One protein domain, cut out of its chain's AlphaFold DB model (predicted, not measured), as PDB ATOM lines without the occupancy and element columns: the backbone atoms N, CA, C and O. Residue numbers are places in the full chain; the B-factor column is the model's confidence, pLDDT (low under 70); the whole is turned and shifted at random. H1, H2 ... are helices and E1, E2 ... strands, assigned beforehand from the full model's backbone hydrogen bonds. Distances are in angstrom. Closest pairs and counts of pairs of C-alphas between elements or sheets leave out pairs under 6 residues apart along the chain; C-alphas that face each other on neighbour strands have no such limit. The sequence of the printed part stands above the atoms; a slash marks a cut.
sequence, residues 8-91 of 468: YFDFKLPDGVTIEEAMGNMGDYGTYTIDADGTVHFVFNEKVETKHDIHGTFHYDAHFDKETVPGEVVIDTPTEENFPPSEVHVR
ATOM      1  N   TYR A   8     201.540 117.200 117.867       89.44
ATOM      2  CA  TYR A   8     202.116 118.287 118.644       89.44
ATOM      3  C   TYR A   8     201.280 119.563 118.552       89.44
ATOM      4  O   TYR A   8     200.425 119.699 117.672       89.44
ATOM      5  N   PHE A   9     201.523 120.481 119.483       84.44
ATOM      6  CA  PHE A   9     200.919 121.807 119.497       84.44
ATOM      7  C   PHE A   9     201.960 122.846 119.907       84.44
ATOM      8  O   PHE A   9     202.546 122.729 120.983       84.44
ATOM      9  N   ASP A  10     202.144 123.848 119.047       84.19
ATOM     10  CA  ASP A  10     203.130 124.909 119.231       84.19
ATOM     11  C   ASP A  10     202.437 126.247 119.418       84.19
ATOM     12  O   ASP A  10     201.531 126.605 118.660       84.19
ATOM     13  N   PHE A  11     202.903 127.006 120.400       81.88
ATOM     14  CA  PHE A  11     202.488 128.386 120.604       81.88
ATOM     15  C   PHE A  11     203.632 129.198 121.210       81.88
ATOM     16  O   PHE A  11     204.623 128.647 121.685       81.88
ATOM     17  N   LYS A  12     203.508 130.523 121.159       82.94
ATOM     18  CA  LYS A  12     204.501 131.456 121.693       82.94
ATOM     19  C   LYS A  12     204.007 131.997 123.037       82.94
ATOM     20  O   LYS A  12     202.814 132.227 123.202       82.94
ATOM     21  N   LEU A  13     204.891 132.174 124.005       80.44
ATOM     22  CA  LEU A  13     204.615 132.966 125.203       80.44
ATOM     23  C   LEU A  13     204.743 134.465 124.885       80.44
ATOM     24  O   LEU A  13     205.271 134.808 123.827       80.44
ATOM     25  N   PRO A  14     204.227 135.352 125.755       72.69
ATOM     26  CA  PRO A  14     204.261 136.787 125.511       72.69
ATOM     27  C   PRO A  14     205.669 137.349 125.337       72.69
ATOM     28  O   PRO A  14     206.593 136.959 126.052       72.69
ATOM     29  N   ASP A  15     205.798 138.320 124.437       71.12
ATOM     30  CA  ASP A  15     207.007 139.133 124.313       71.12
ATOM     31  C   ASP A  15     207.111 140.136 125.490       71.12
ATOM     32  O   ASP A  15     206.122 140.445 126.158       71.12
ATOM     33  N   GLY A  16     208.313 140.666 125.752       67.12
ATOM     34  CA  GLY A  16     208.546 141.696 126.785       67.12
ATOM     35  C   GLY A  16     208.880 141.169 128.187       67.12
ATOM     36  O   GLY A  16     209.051 141.955 129.119       67.12
ATOM     37  N   VAL A  17     209.015 139.850 128.335       75.25
ATOM     38  CA  VAL A  17     209.459 139.176 129.560       75.25
ATOM     39  C   VAL A  17     210.567 138.176 129.245       75.25
ATOM     40  O   VAL A  17     210.646 137.637 128.143       75.25
ATOM     41  N   THR A  18     211.411 137.897 130.230       80.12
ATOM     42  CA  THR A  18     212.379 136.808 130.159       80.12
ATOM     43  C   THR A  18     211.683 135.508 130.550       80.12
ATOM     44  O   THR A  18     211.146 135.377 131.656       80.12
ATOM     45  N   ILE A  19     211.685 134.554 129.620       84.44
ATOM     46  CA  ILE A  19     211.135 133.211 129.804       84.44
ATOM     47  C   ILE A  19     212.249 132.271 130.260       84.44
ATOM     48  O   ILE A  19     213.328 132.234 129.668       84.44
ATOM     49  N   GLU A  20     211.986 131.491 131.307       85.25
ATOM     50  CA  GLU A  20     212.895 130.424 131.722       85.25
ATOM     51  C   GLU A  20     212.643 129.155 130.901       85.25
ATOM     52  O   GLU A  20     211.510 128.678 130.794       85.25
ATOM     53  N   GLU A  21     213.713 128.587 130.341       89.81
ATOM     54  CA  GLU A  21     213.638 127.303 129.649       89.81
ATOM     55  C   GLU A  21     213.168 126.208 130.604       89.81
ATOM     56  O   GLU A  21     213.696 126.035 131.708       89.81
ATOM     57  N   ALA A  22     212.198 125.417 130.161       91.25
ATOM     58  CA  ALA A  22     211.637 124.354 130.973       91.25
ATOM     59  C   ALA A  22     211.260 123.148 130.124       91.25
ATOM     60  O   ALA A  22     210.911 123.254 128.954       91.25
ATOM     61  N   MET A  23     211.265 121.976 130.744       92.88
ATOM     62  CA  MET A  23     210.670 120.778 130.167       92.88
ATOM     63  C   MET A  23     209.877 120.040 131.234       92.88
ATOM     64  O   MET A  23     210.264 120.005 132.405       92.88
ATOM     65  N   GLY A  24     208.769 119.427 130.838       91.38
ATOM     66  CA  GLY A  24     207.904 118.747 131.788       91.38
ATOM     67  C   GLY A  24     206.925 117.786 131.141       91.38
ATOM     68  O   GLY A  24     206.967 117.511 129.943       91.38
ATOM     69  N   ASN A  25     206.038 117.249 131.972       91.62
ATOM     70  CA  ASN A  25     204.997 116.323 131.545       91.62
ATOM     71  C   ASN A  25     203.641 117.028 131.543       91.62
ATOM     72  O   ASN A  25     203.298 117.734 132.491       91.62
ATOM     73  N   MET A  26     202.823 116.758 130.530       88.50
ATOM     74  CA  MET A  26     201.421 117.179 130.459       88.50
ATOM     75  C   MET A  26     200.536 116.161 131.191       88.50
ATOM     76  O   MET A  26     199.680 115.487 130.608       88.50
ATOM     77  N   GLY A  27     200.835 115.965 132.479       86.19
ATOM     78  CA  GLY A  27     200.305 114.858 133.269       86.19
ATOM     79  C   GLY A  27     200.678 113.506 132.656       86.19
ATOM     80  O   GLY A  27     201.849 113.191 132.470       86.19
ATOM     81  N   ASP A  28     199.664 112.715 132.327       88.25
ATOM     82  CA  ASP A  28     199.817 111.365 131.789       88.25
ATOM     83  C   ASP A  28     199.880 111.309 130.252       88.25
ATOM     84  O   ASP A  28     200.118 110.230 129.704       88.25
ATOM     85  N   TYR A  29     199.635 112.431 129.566       90.69
ATOM     86  CA  TYR A  29     199.223 112.466 128.156       90.69
ATOM     87  C   TYR A  29     200.292 112.966 127.182       90.69
ATOM     88  O   TYR A  29     200.063 112.953 125.975       90.69
ATOM     89  N   GLY A  30     201.458 113.379 127.673       92.12
ATOM     90  CA  GLY A  30     202.530 113.878 126.820       92.12
ATOM     91  C   GLY A  30     203.600 114.644 127.586       92.12
ATOM     92  O   GLY A  30     203.620 114.635 128.818       92.12
ATOM     93  N   THR A  31     204.463 115.323 126.845       94.31
ATOM     94  CA  THR A  31     205.549 116.168 127.360       94.31
ATOM     95  C   THR A  31     205.496 117.553 126.740       94.31
ATOM     96  O   THR A  31     204.916 117.722 125.671       94.31
ATOM     97  N   TYR A  32     206.135 118.525 127.380       94.50
ATOM     98  CA  TYR A  32     206.330 119.853 126.811       94.50
ATOM     99  C   TYR A  32     207.771 120.335 126.964       94.50
ATOM    100  O   TYR A  32     208.473 119.906 127.888       94.50
ATOM    101  N   THR A  33     208.170 121.263 126.097       94.56
ATOM    102  CA  THR A  33     209.351 122.121 126.257       94.56
ATOM    103  C   THR A  33     208.962 123.592 126.129       94.56
ATOM    104  O   THR A  33     207.986 123.915 125.455       94.56
ATOM    105  N   ILE A  34     209.708 124.457 126.809       92.56
ATOM    106  CA  ILE A  34     209.687 125.914 126.696       92.56
ATOM    107  C   ILE A  34     211.117 126.330 126.355       92.56
ATOM    108  O   ILE A  34     212.026 126.030 127.132       92.56
ATOM    109  N   ASP A  35     211.305 126.982 125.215       90.06
ATOM    110  CA  ASP A  35     212.601 127.489 124.759       90.06
ATOM    111  C   ASP A  35     212.827 128.937 125.237       90.06
ATOM    112  O   ASP A  35     211.872 129.660 125.535       90.06
ATOM    113  N   ALA A  36     214.088 129.394 125.282       85.00
ATOM    114  CA  ALA A  36     214.438 130.743 125.754       85.00
ATOM    115  C   ALA A  36     213.801 131.873 124.928       85.00
ATOM    116  O   ALA A  36     213.686 133.002 125.400       85.00
ATOM    117  N   ASP A  37     213.384 131.588 123.693       85.31
ATOM    118  CA  ASP A  37     212.687 132.541 122.829       85.31
ATOM    119  C   ASP A  37     211.165 132.592 123.081       85.31
ATOM    120  O   ASP A  37     210.442 133.235 122.315       85.31
ATOM    121  N   GLY A  38     210.681 131.888 124.111       84.25
ATOM    122  CA  GLY A  38     209.275 131.803 124.490       84.25
ATOM    123  C   GLY A  38     208.463 130.769 123.709       84.25
ATOM    124  O   GLY A  38     207.250 130.707 123.896       84.25
ATOM    125  N   THR A  39     209.067 129.961 122.834       89.56
ATOM    126  CA  THR A  39     208.338 128.914 122.098       89.56
ATOM    127  C   THR A  39     207.998 127.738 123.013       89.56
ATOM    128  O   THR A  39     208.877 127.166 123.654       89.56
ATOM    129  N   VAL A  40     206.722 127.352 123.054       89.12
ATOM    130  CA  VAL A  40     206.232 126.175 123.779       89.12
ATOM    131  C   VAL A  40     205.872 125.084 122.783       89.12
ATOM    132  O   VAL A  40     205.063 125.319 121.888       89.12
ATOM    133  N   HIS A  41     206.430 123.888 122.974       92.00
ATOM    134  CA  HIS A  41     206.199 122.717 122.125       92.00
ATOM    135  C   HIS A  41     205.603 121.570 122.943       92.00
ATOM    136  O   HIS A  41     206.263 121.008 123.819       92.00
ATOM    137  N   PHE A  42     204.349 121.212 122.674       91.81
ATOM    138  CA  PHE A  42     203.662 120.078 123.302       91.81
ATOM    139  C   PHE A  42     203.740 118.844 122.416       91.81
ATOM    140  O   PHE A  42     203.450 118.941 121.235       91.81
ATOM    141  N   VAL A  43     204.017 117.669 122.983       93.19
ATOM    142  CA  VAL A  43     204.016 116.386 122.257       93.19
ATOM    143  C   VAL A  43     203.132 115.378 122.978       93.19
ATOM    144  O   VAL A  43     203.384 115.031 124.135       93.19
ATOM    145  N   PHE A  44     202.105 114.877 122.294       92.38
ATOM    146  CA  PHE A  44     201.147 113.926 122.857       92.38
ATOM    147  C   PHE A  44     201.635 112.475 122.752       92.38
ATOM    148  O   PHE A  44     202.252 112.066 121.767       92.38
ATOM    149  N   ASN A  45     201.338 111.661 123.766       92.00
ATOM    150  CA  ASN A  45     201.669 110.234 123.802       92.00
ATOM    151  C   ASN A  45     200.459 109.343 123.452       92.00
ATOM    152  O   ASN A  45     199.344 109.820 123.276       92.00
ATOM    153  N   GLU A  46     200.657 108.025 123.396       92.75
ATOM    154  CA  GLU A  46     199.631 107.038 123.005       92.75
ATOM    155  C   GLU A  46     198.330 107.053 123.830       92.75
ATOM    156  O   GLU A  46     197.297 106.564 123.364       92.75
ATOM    157  N   LYS A  47     198.319 107.636 125.040       89.19
ATOM    158  CA  LYS A  47     197.101 107.677 125.864       89.19
ATOM    159  C   LYS A  47     195.999 108.532 125.241       89.19
ATOM    160  O   LYS A  47     194.829 108.262 125.513       89.19
ATOM    161  N   VAL A  48     196.333 109.502 124.387       88.19
ATOM    162  CA  VAL A  48     195.332 110.365 123.732       88.19
ATOM    163  C   VAL A  48     194.475 109.626 122.701       88.19
ATOM    164  O   VAL A  48     193.365 110.057 122.407       88.19
ATOM    165  N   GLU A  49     194.934 108.471 122.208       89.69
ATOM    166  CA  GLU A  49     194.189 107.657 121.237       89.69
ATOM    167  C   GLU A  49     193.098 106.794 121.891       89.69
ATOM    168  O   GLU A  49     192.177 106.328 121.219       89.69
ATOM    169  N   THR A  50     193.194 106.564 123.206       87.94
ATOM    170  CA  THR A  50     192.304 105.651 123.952       87.94
ATOM    171  C   THR A  50     191.480 106.341 125.037       87.94
ATOM    172  O   THR A  50     190.595 105.718 125.631       87.94
ATOM    173  N   LYS A  51     191.764 107.613 125.324       85.88
ATOM    174  CA  LYS A  51     191.069 108.428 126.324       85.88
ATOM    175  C   LYS A  51     190.307 109.558 125.638       85.88
ATOM    176  O   LYS A  51     190.720 110.062 124.600       85.88
ATOM    177  N   HIS A  52     189.176 109.935 126.220       83.62
ATOM    178  CA  HIS A  52     188.295 110.984 125.707       83.62
ATOM    179  C   HIS A  52     188.128 112.084 126.762       83.62
ATOM    180  O   HIS A  52     188.451 111.859 127.929       83.62
ATOM    181  N   ASP A  53     187.653 113.257 126.338       82.00
ATOM    182  CA  ASP A  53     187.410 114.433 127.191       82.00
ATOM    183  C   ASP A  53     188.655 114.917 127.971       82.00
ATOM    184  O   ASP A  53     188.584 115.348 129.126       82.00
ATOM    185  N   ILE A  54     189.823 114.833 127.320       82.06
ATOM    186  CA  ILE A  54     191.115 115.255 127.871       82.06
ATOM    187  C   ILE A  54     191.136 116.781 127.994       82.06
ATOM    188  O   ILE A  54     190.883 117.496 127.028       82.06
ATOM    189  N   HIS A  55     191.467 117.268 129.185       81.94
ATOM    190  CA  HIS A  55     191.641 118.682 129.496       81.94
ATOM    191  C   HIS A  55     192.822 118.843 130.456       81.94
ATOM    192  O   HIS A  55     193.178 117.911 131.182       81.94
ATOM    193  N   GLY A  56     193.426 120.026 130.466       80.06
ATOM    194  CA  GLY A  56     194.548 120.339 131.336       80.06
ATOM    195  C   GLY A  56     194.793 121.837 131.412       80.06
ATOM    196  O   GLY A  56     194.272 122.600 130.602       80.06
ATOM    197  N   THR A  57     195.597 122.229 132.394       81.88
ATOM    198  CA  THR A  57     196.060 123.604 132.576       81.88
ATOM    199  C   THR A  57     197.574 123.612 132.449       81.88
ATOM    200  O   THR A  57     198.246 122.756 133.026       81.88
ATOM    201  N   PHE A  58     198.097 124.575 131.699       82.69
ATOM    202  CA  PHE A  58     199.525 124.821 131.568       82.69
ATOM    203  C   PHE A  58     199.894 126.083 132.348       82.69
ATOM    204  O   PHE A  58     199.195 127.092 132.262       82.69
ATOM    205  N   HIS A  59     200.976 126.004 133.117       82.25
ATOM    206  CA  HIS A  59     201.524 127.116 133.885       82.25
ATOM    207  C   HIS A  59     202.978 127.319 133.472       82.25
ATOM    208  O   HIS A  59     203.707 126.344 133.290       82.25
ATOM    209  N   TYR A  60     203.379 128.577 133.356       82.62
ATOM    210  CA  TYR A  60     204.757 128.984 133.134       82.62
ATOM    211  C   TYR A  60     205.077 130.150 134.069       82.62
ATOM    212  O   TYR A  60     204.172 130.889 134.467       82.62
ATOM    213  N   ASP A  61     206.356 130.295 134.393       77.94
ATOM    214  CA  ASP A  61     206.884 131.426 135.141       77.94
ATOM    215  C   ASP A  61     207.672 132.325 134.183       77.94
ATOM    216  O   ASP A  61     208.406 131.850 133.314       77.94
ATOM    217  N   ALA A  62     207.495 133.634 134.329       76.50
ATOM    218  CA  ALA A  62     208.211 134.650 133.573       76.50
ATOM    219  C   ALA A  62     208.573 135.806 134.505       76.50
ATOM    220  O   ALA A  62     207.863 136.075 135.480       76.50
ATOM    221  N   HIS A  63     209.669 136.498 134.210       75.44
ATOM    222  CA  HIS A  63     210.090 137.677 134.959       75.44
ATOM    223  C   HIS A  63     210.466 138.815 134.014       75.44
ATOM    224  O   HIS A  63     210.917 138.583 132.897       75.44
ATOM    225  N   PHE A  64     210.285 140.058 134.457       69.00
ATOM    226  CA  PHE A  64     210.804 141.210 133.725       69.00
ATOM    227  C   PHE A  64     212.331 141.214 133.787       69.00
ATOM    228  O   PHE A  64     212.914 140.953 134.846       69.00
ATOM    229  N   ASP A  65     212.971 141.519 132.663       63.16
ATOM    230  CA  ASP A  65     214.406 141.772 132.643       63.16
ATOM    231  C   ASP A  65     214.723 142.999 133.521       63.16
ATOM    232  O   ASP A  65     213.995 143.989 133.515       63.16
ATOM    233  N   LYS A  66     215.823 142.963 134.278       52.59
ATOM    234  CA  LYS A  66     216.293 144.123 135.055       52.59
ATOM    235  C   LYS A  66     216.748 145.283 134.166       52.59
ATOM    236  O   LYS A  66     216.914 146.388 134.676       52.59
ATOM    237  N   GLU A  67     216.954 145.040 132.873       56.94
ATOM    238  CA  GLU A  67     217.278 146.066 131.877       56.94
ATOM    239  C   GLU A  67     216.042 146.778 131.285       56.94
ATOM    240  O   GLU A  67     216.192 147.606 130.385       56.94
ATOM    241  N   THR A  68     214.818 146.514 131.768       60.69
ATOM    242  CA  THR A  68     213.624 147.213 131.261       60.69
ATOM    243  C   THR A  68     213.700 148.720 131.508       60.69
ATOM    244  O   THR A  68     213.805 149.175 132.650       60.69
ATOM    245  N   VAL A  69     213.593 149.494 130.426       65.94
ATOM    246  CA  VAL A  69     213.402 150.947 130.470       65.94
ATOM    247  C   VAL A  69     212.048 151.234 131.133       65.94
ATOM    248  O   VAL A  69     211.051 150.647 130.708       65.94
ATOM    249  N   PRO A  70     211.982 152.098 132.162       72.56
ATOM    250  CA  PRO A  70     210.718 152.482 132.780       72.56
ATOM    251  C   PRO A  70     209.707 153.046 131.777       72.56
ATOM    252  O   PRO A  70     210.077 153.729 130.820       72.56
ATOM    253  N   GLY A  71     208.426 152.792 132.031       68.38
ATOM    254  CA  GLY A  71     207.313 153.162 131.161       68.38
ATOM    255  C   GLY A  71     206.322 152.017 130.954       68.38
ATOM    256  O   GLY A  71     206.334 151.018 131.676       68.38
ATOM    257  N   GLU A  72     205.460 152.180 129.953       66.31
ATOM    258  CA  GLU A  72     204.453 151.182 129.591       66.31
ATOM    259  C   GLU A  72     205.090 149.989 128.875       66.31
ATOM    260  O   GLU A  72     205.690 150.129 127.804       66.31
ATOM    261  N   VAL A  73     204.921 148.801 129.454       65.25
ATOM    262  CA  VAL A  73     205.292 147.528 128.838       65.25
ATOM    263  C   VAL A  73     204.013 146.813 128.422       65.25
ATOM    264  O   VAL A  73     203.196 146.419 129.256       65.25
ATOM    265  N   VAL A  74     203.841 146.635 127.114       64.25
ATOM    266  CA  VAL A  74     202.716 145.882 126.555       64.25
ATOM    267  C   VAL A  74     203.084 144.405 126.523       64.25
ATOM    268  O   VAL A  74     203.998 144.005 125.804       64.25
ATOM    269  N   ILE A  75     202.348 143.600 127.282       61.62
ATOM    270  CA  ILE A  75     202.434 142.143 127.252       61.62
ATOM    271  C   ILE A  75     201.342 141.640 126.310       61.62
ATOM    272  O   ILE A  75     200.155 141.621 126.658       61.62
ATOM    273  N   ASP A  76     201.748 141.250 125.104       63.81
ATOM    274  CA  ASP A  76     200.854 140.651 124.115       63.81
ATOM    275  C   ASP A  76     200.809 139.129 124.293       63.81
ATOM    276  O   ASP A  76     201.826 138.451 124.171       63.81
ATOM    277  N   THR A  77     199.636 138.587 124.622       60.03
ATOM    278  CA  THR A  77     199.429 137.149 124.841       60.03
ATOM    279  C   THR A  77     198.848 136.489 123.593       60.03
ATOM    280  O   THR A  77     197.628 136.547 123.391       60.03
ATOM    281  N   PRO A  78     199.655 135.797 122.770       56.03
ATOM    282  CA  PRO A  78     199.138 135.135 121.584       56.03
ATOM    283  C   PRO A  78     198.366 133.881 122.011       56.03
ATOM    284  O   PRO A  78     198.906 132.923 122.558       56.03
ATOM    285  N   THR A  79     197.061 133.887 121.779       58.16
ATOM    286  CA  THR A  79     196.153 132.765 122.062       58.16
ATOM    287  C   THR A  79     195.211 132.579 120.874       58.16
ATOM    288  O   THR A  79     194.975 133.521 120.121       58.16
ATOM    289  N   GLU A  80     194.669 131.369 120.672       57.03
ATOM    290  CA  GLU A  80     193.681 131.117 119.600       57.03
ATOM    291  C   GLU A  80     192.391 131.946 119.776       57.03
ATOM    292  O   GLU A  80     191.706 132.251 118.798       57.03
ATOM    293  N   GLU A  81     192.085 132.363 121.007       55.50
ATOM    294  CA  GLU A  81     191.090 133.389 121.318       55.50
ATOM    295  C   GLU A  81     191.825 134.682 121.681       55.50
ATOM    296  O   GLU A  81     192.131 134.861 122.847       55.50
ATOM    297  N   ASN A  82     192.122 135.555 120.708       53.84
ATOM    298  CA  ASN A  82     192.776 136.865 120.893       53.84
ATOM    299  C   ASN A  82     192.345 137.589 122.193       53.84
ATOM    300  O   ASN A  82     191.398 138.387 122.177       53.84
ATOM    301  N   PHE A  83     193.031 137.333 123.310       54.16
ATOM    302  CA  PHE A  83     192.831 138.092 124.537       54.16
ATOM    303  C   PHE A  83     193.363 139.511 124.314       54.16
ATOM    304  O   PHE A  83     194.343 139.693 123.590       54.16
ATOM    305  N   PRO A  84     192.719 140.538 124.890       55.47
ATOM    306  CA  PRO A  84     193.277 141.878 124.847       55.47
ATOM    307  C   PRO A  84     194.652 141.880 125.542       55.47
ATOM    308  O   PRO A  84     194.793 141.222 126.579       55.47
ATOM    309  N   PRO A  85     195.646 142.605 124.998       61.94
ATOM    310  CA  PRO A  85     196.957 142.726 125.623       61.94
ATOM    311  C   PRO A  85     196.835 143.296 127.040       61.94
ATOM    312  O   PRO A  85     195.909 144.054 127.346       61.94
ATOM    313  N   SER A  86     197.770 142.911 127.907       60.81
ATOM    314  CA  SER A  86     197.871 143.449 129.265       60.81
ATOM    315  C   SER A  86     198.973 144.499 129.313       60.81
ATOM    316  O   SER A  86     200.103 144.235 128.916       60.81
ATOM    317  N   GLU A  87     198.646 145.684 129.814       63.34
ATOM    318  CA  GLU A  87     199.603 146.772 130.013       63.34
ATOM    319  C   GLU A  87     200.143 146.710 131.445       63.34
ATOM    320  O   GLU A  87     199.377 146.621 132.413       63.34
ATOM    321  N   VAL A  88     201.471 146.700 131.581       65.19
ATOM    322  CA  VAL A  88     202.159 146.773 132.868       65.19
ATOM    323  C   VAL A  88     203.016 148.026 132.889       65.19
ATOM    324  O   VAL A  88     203.982 148.148 132.140       65.19
ATOM    325  N   HIS A  89     202.692 148.930 133.809       68.81
ATOM    326  CA  HIS A  89     203.460 150.151 134.012       68.81
ATOM    327  C   HIS A  89     204.668 149.891 134.914       68.81
ATOM    328  O   HIS A  89     204.526 149.663 136.124       68.81
ATOM    329  N   VAL A  90     205.867 149.915 134.331       73.44
ATOM    330  CA  VAL A  90     207.131 149.754 135.055       73.44
ATOM    331  C   VAL A  90     207.600 151.118 135.536       73.44
ATOM    332  O   VAL A  90     207.876 152.022 134.749       73.44
ATOM    333  N   ARG A  91     207.715 151.266 136.854       79.38
ATOM    334  CA  ARG A  91     208.087 152.531 137.489       79.38
ATOM    335  C   ARG A  91     209.554 152.530 137.924       79.38
ATOM    336  O   ARG A  91     210.021 151.493 138.397       79.38
TER     337      ARG A  91
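What this domain is: This is residues 8 to 91 of the 468 residues of an uncharacterized protein of Lactococcus cremoris subsp. tructae (UniProt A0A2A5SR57). A sheet of four antiparallel strands, E1, E4, E3 and E2, makes one part of a rod-shaped model, and a separate two-stranded hairpin, E5 and E6, makes the other end. From the short helix H1, beyond one end of the sheet, an unnamed stretch runs back past the sheet to the hairpin. The printed part has 84 residues, with one named helix and six named strands in the order E1, E2, E3, E4, H1, E5, E6; under half of the residues are in named elements, which are mostly strand. The whole is loose, with a radius of gyration of the C-alphas of 15.5 A and spans of 51 by 25 by 15 A.

How they stand to each other: Begin with the larger sheet and its inner strand E4, residues 39 to 44. Beside it is edge strand E1, residues 8 to 12, antiparallel at 163 degrees, where N 40 and O 11 are within hydrogen-bond range at 2.8 A. Its other neighbour is E3, residues 30 to 34, at 172 degrees; the two form a hairpin, with N 43 and O 31 at 2.8 A. Next comes edge strand E2, residues 22 to 25, in a hairpin with E3; look for N 34 and O 22 at 2.7 A. E2, E3 and E4 are a meander, each strand the antiparallel neighbour of the one before, and E1 to E4 are a Greek key, a meander of three with the first strand beside the fourth. H1, residues 46 to 49, is not on this sheet and is only just apart from E3, with closest C-alphas 8.3 A apart; it is too short for an O i to N i+4 pair, but its one O i to N i+3 pair is within range. Now find E5, residues 71 to 75, and E6, residues 86 to 90, an antiparallel hairpin at 150 degrees, with N 75 and O 86 at 2.8 A. Both are apart from the four strands of the larger sheet.

Where its parts are: Find C-alpha 8 at (202.116, 118.287, 118.644); from there E1 runs 13.7 A to C-alpha 12. E4, the longest strand, covers 16.6 A and ends at C-alpha 44, (201.147, 113.926, 122.857). E3 covers 14.0 A, E2 10.4 A, H1 5.8 A, E5 12.7 A and E6 12.6 A. E6 ends at C-alpha 90, (207.131, 149.754, 135.055).

The domain as a whole: The C-alphas farthest apart are those of Thr 50 and Arg 91, 51.3 A. The link from H1 to E5, residues 50 to 70, is long; in it residues 62 to 63 pair antiparallel with residues 18 to 19. The printed part has no cut. The mean pLDDT of the printed part is 78.1; expect low confidence, under 70, at residue 16, residues 64 to 69 and residues 71 to 89.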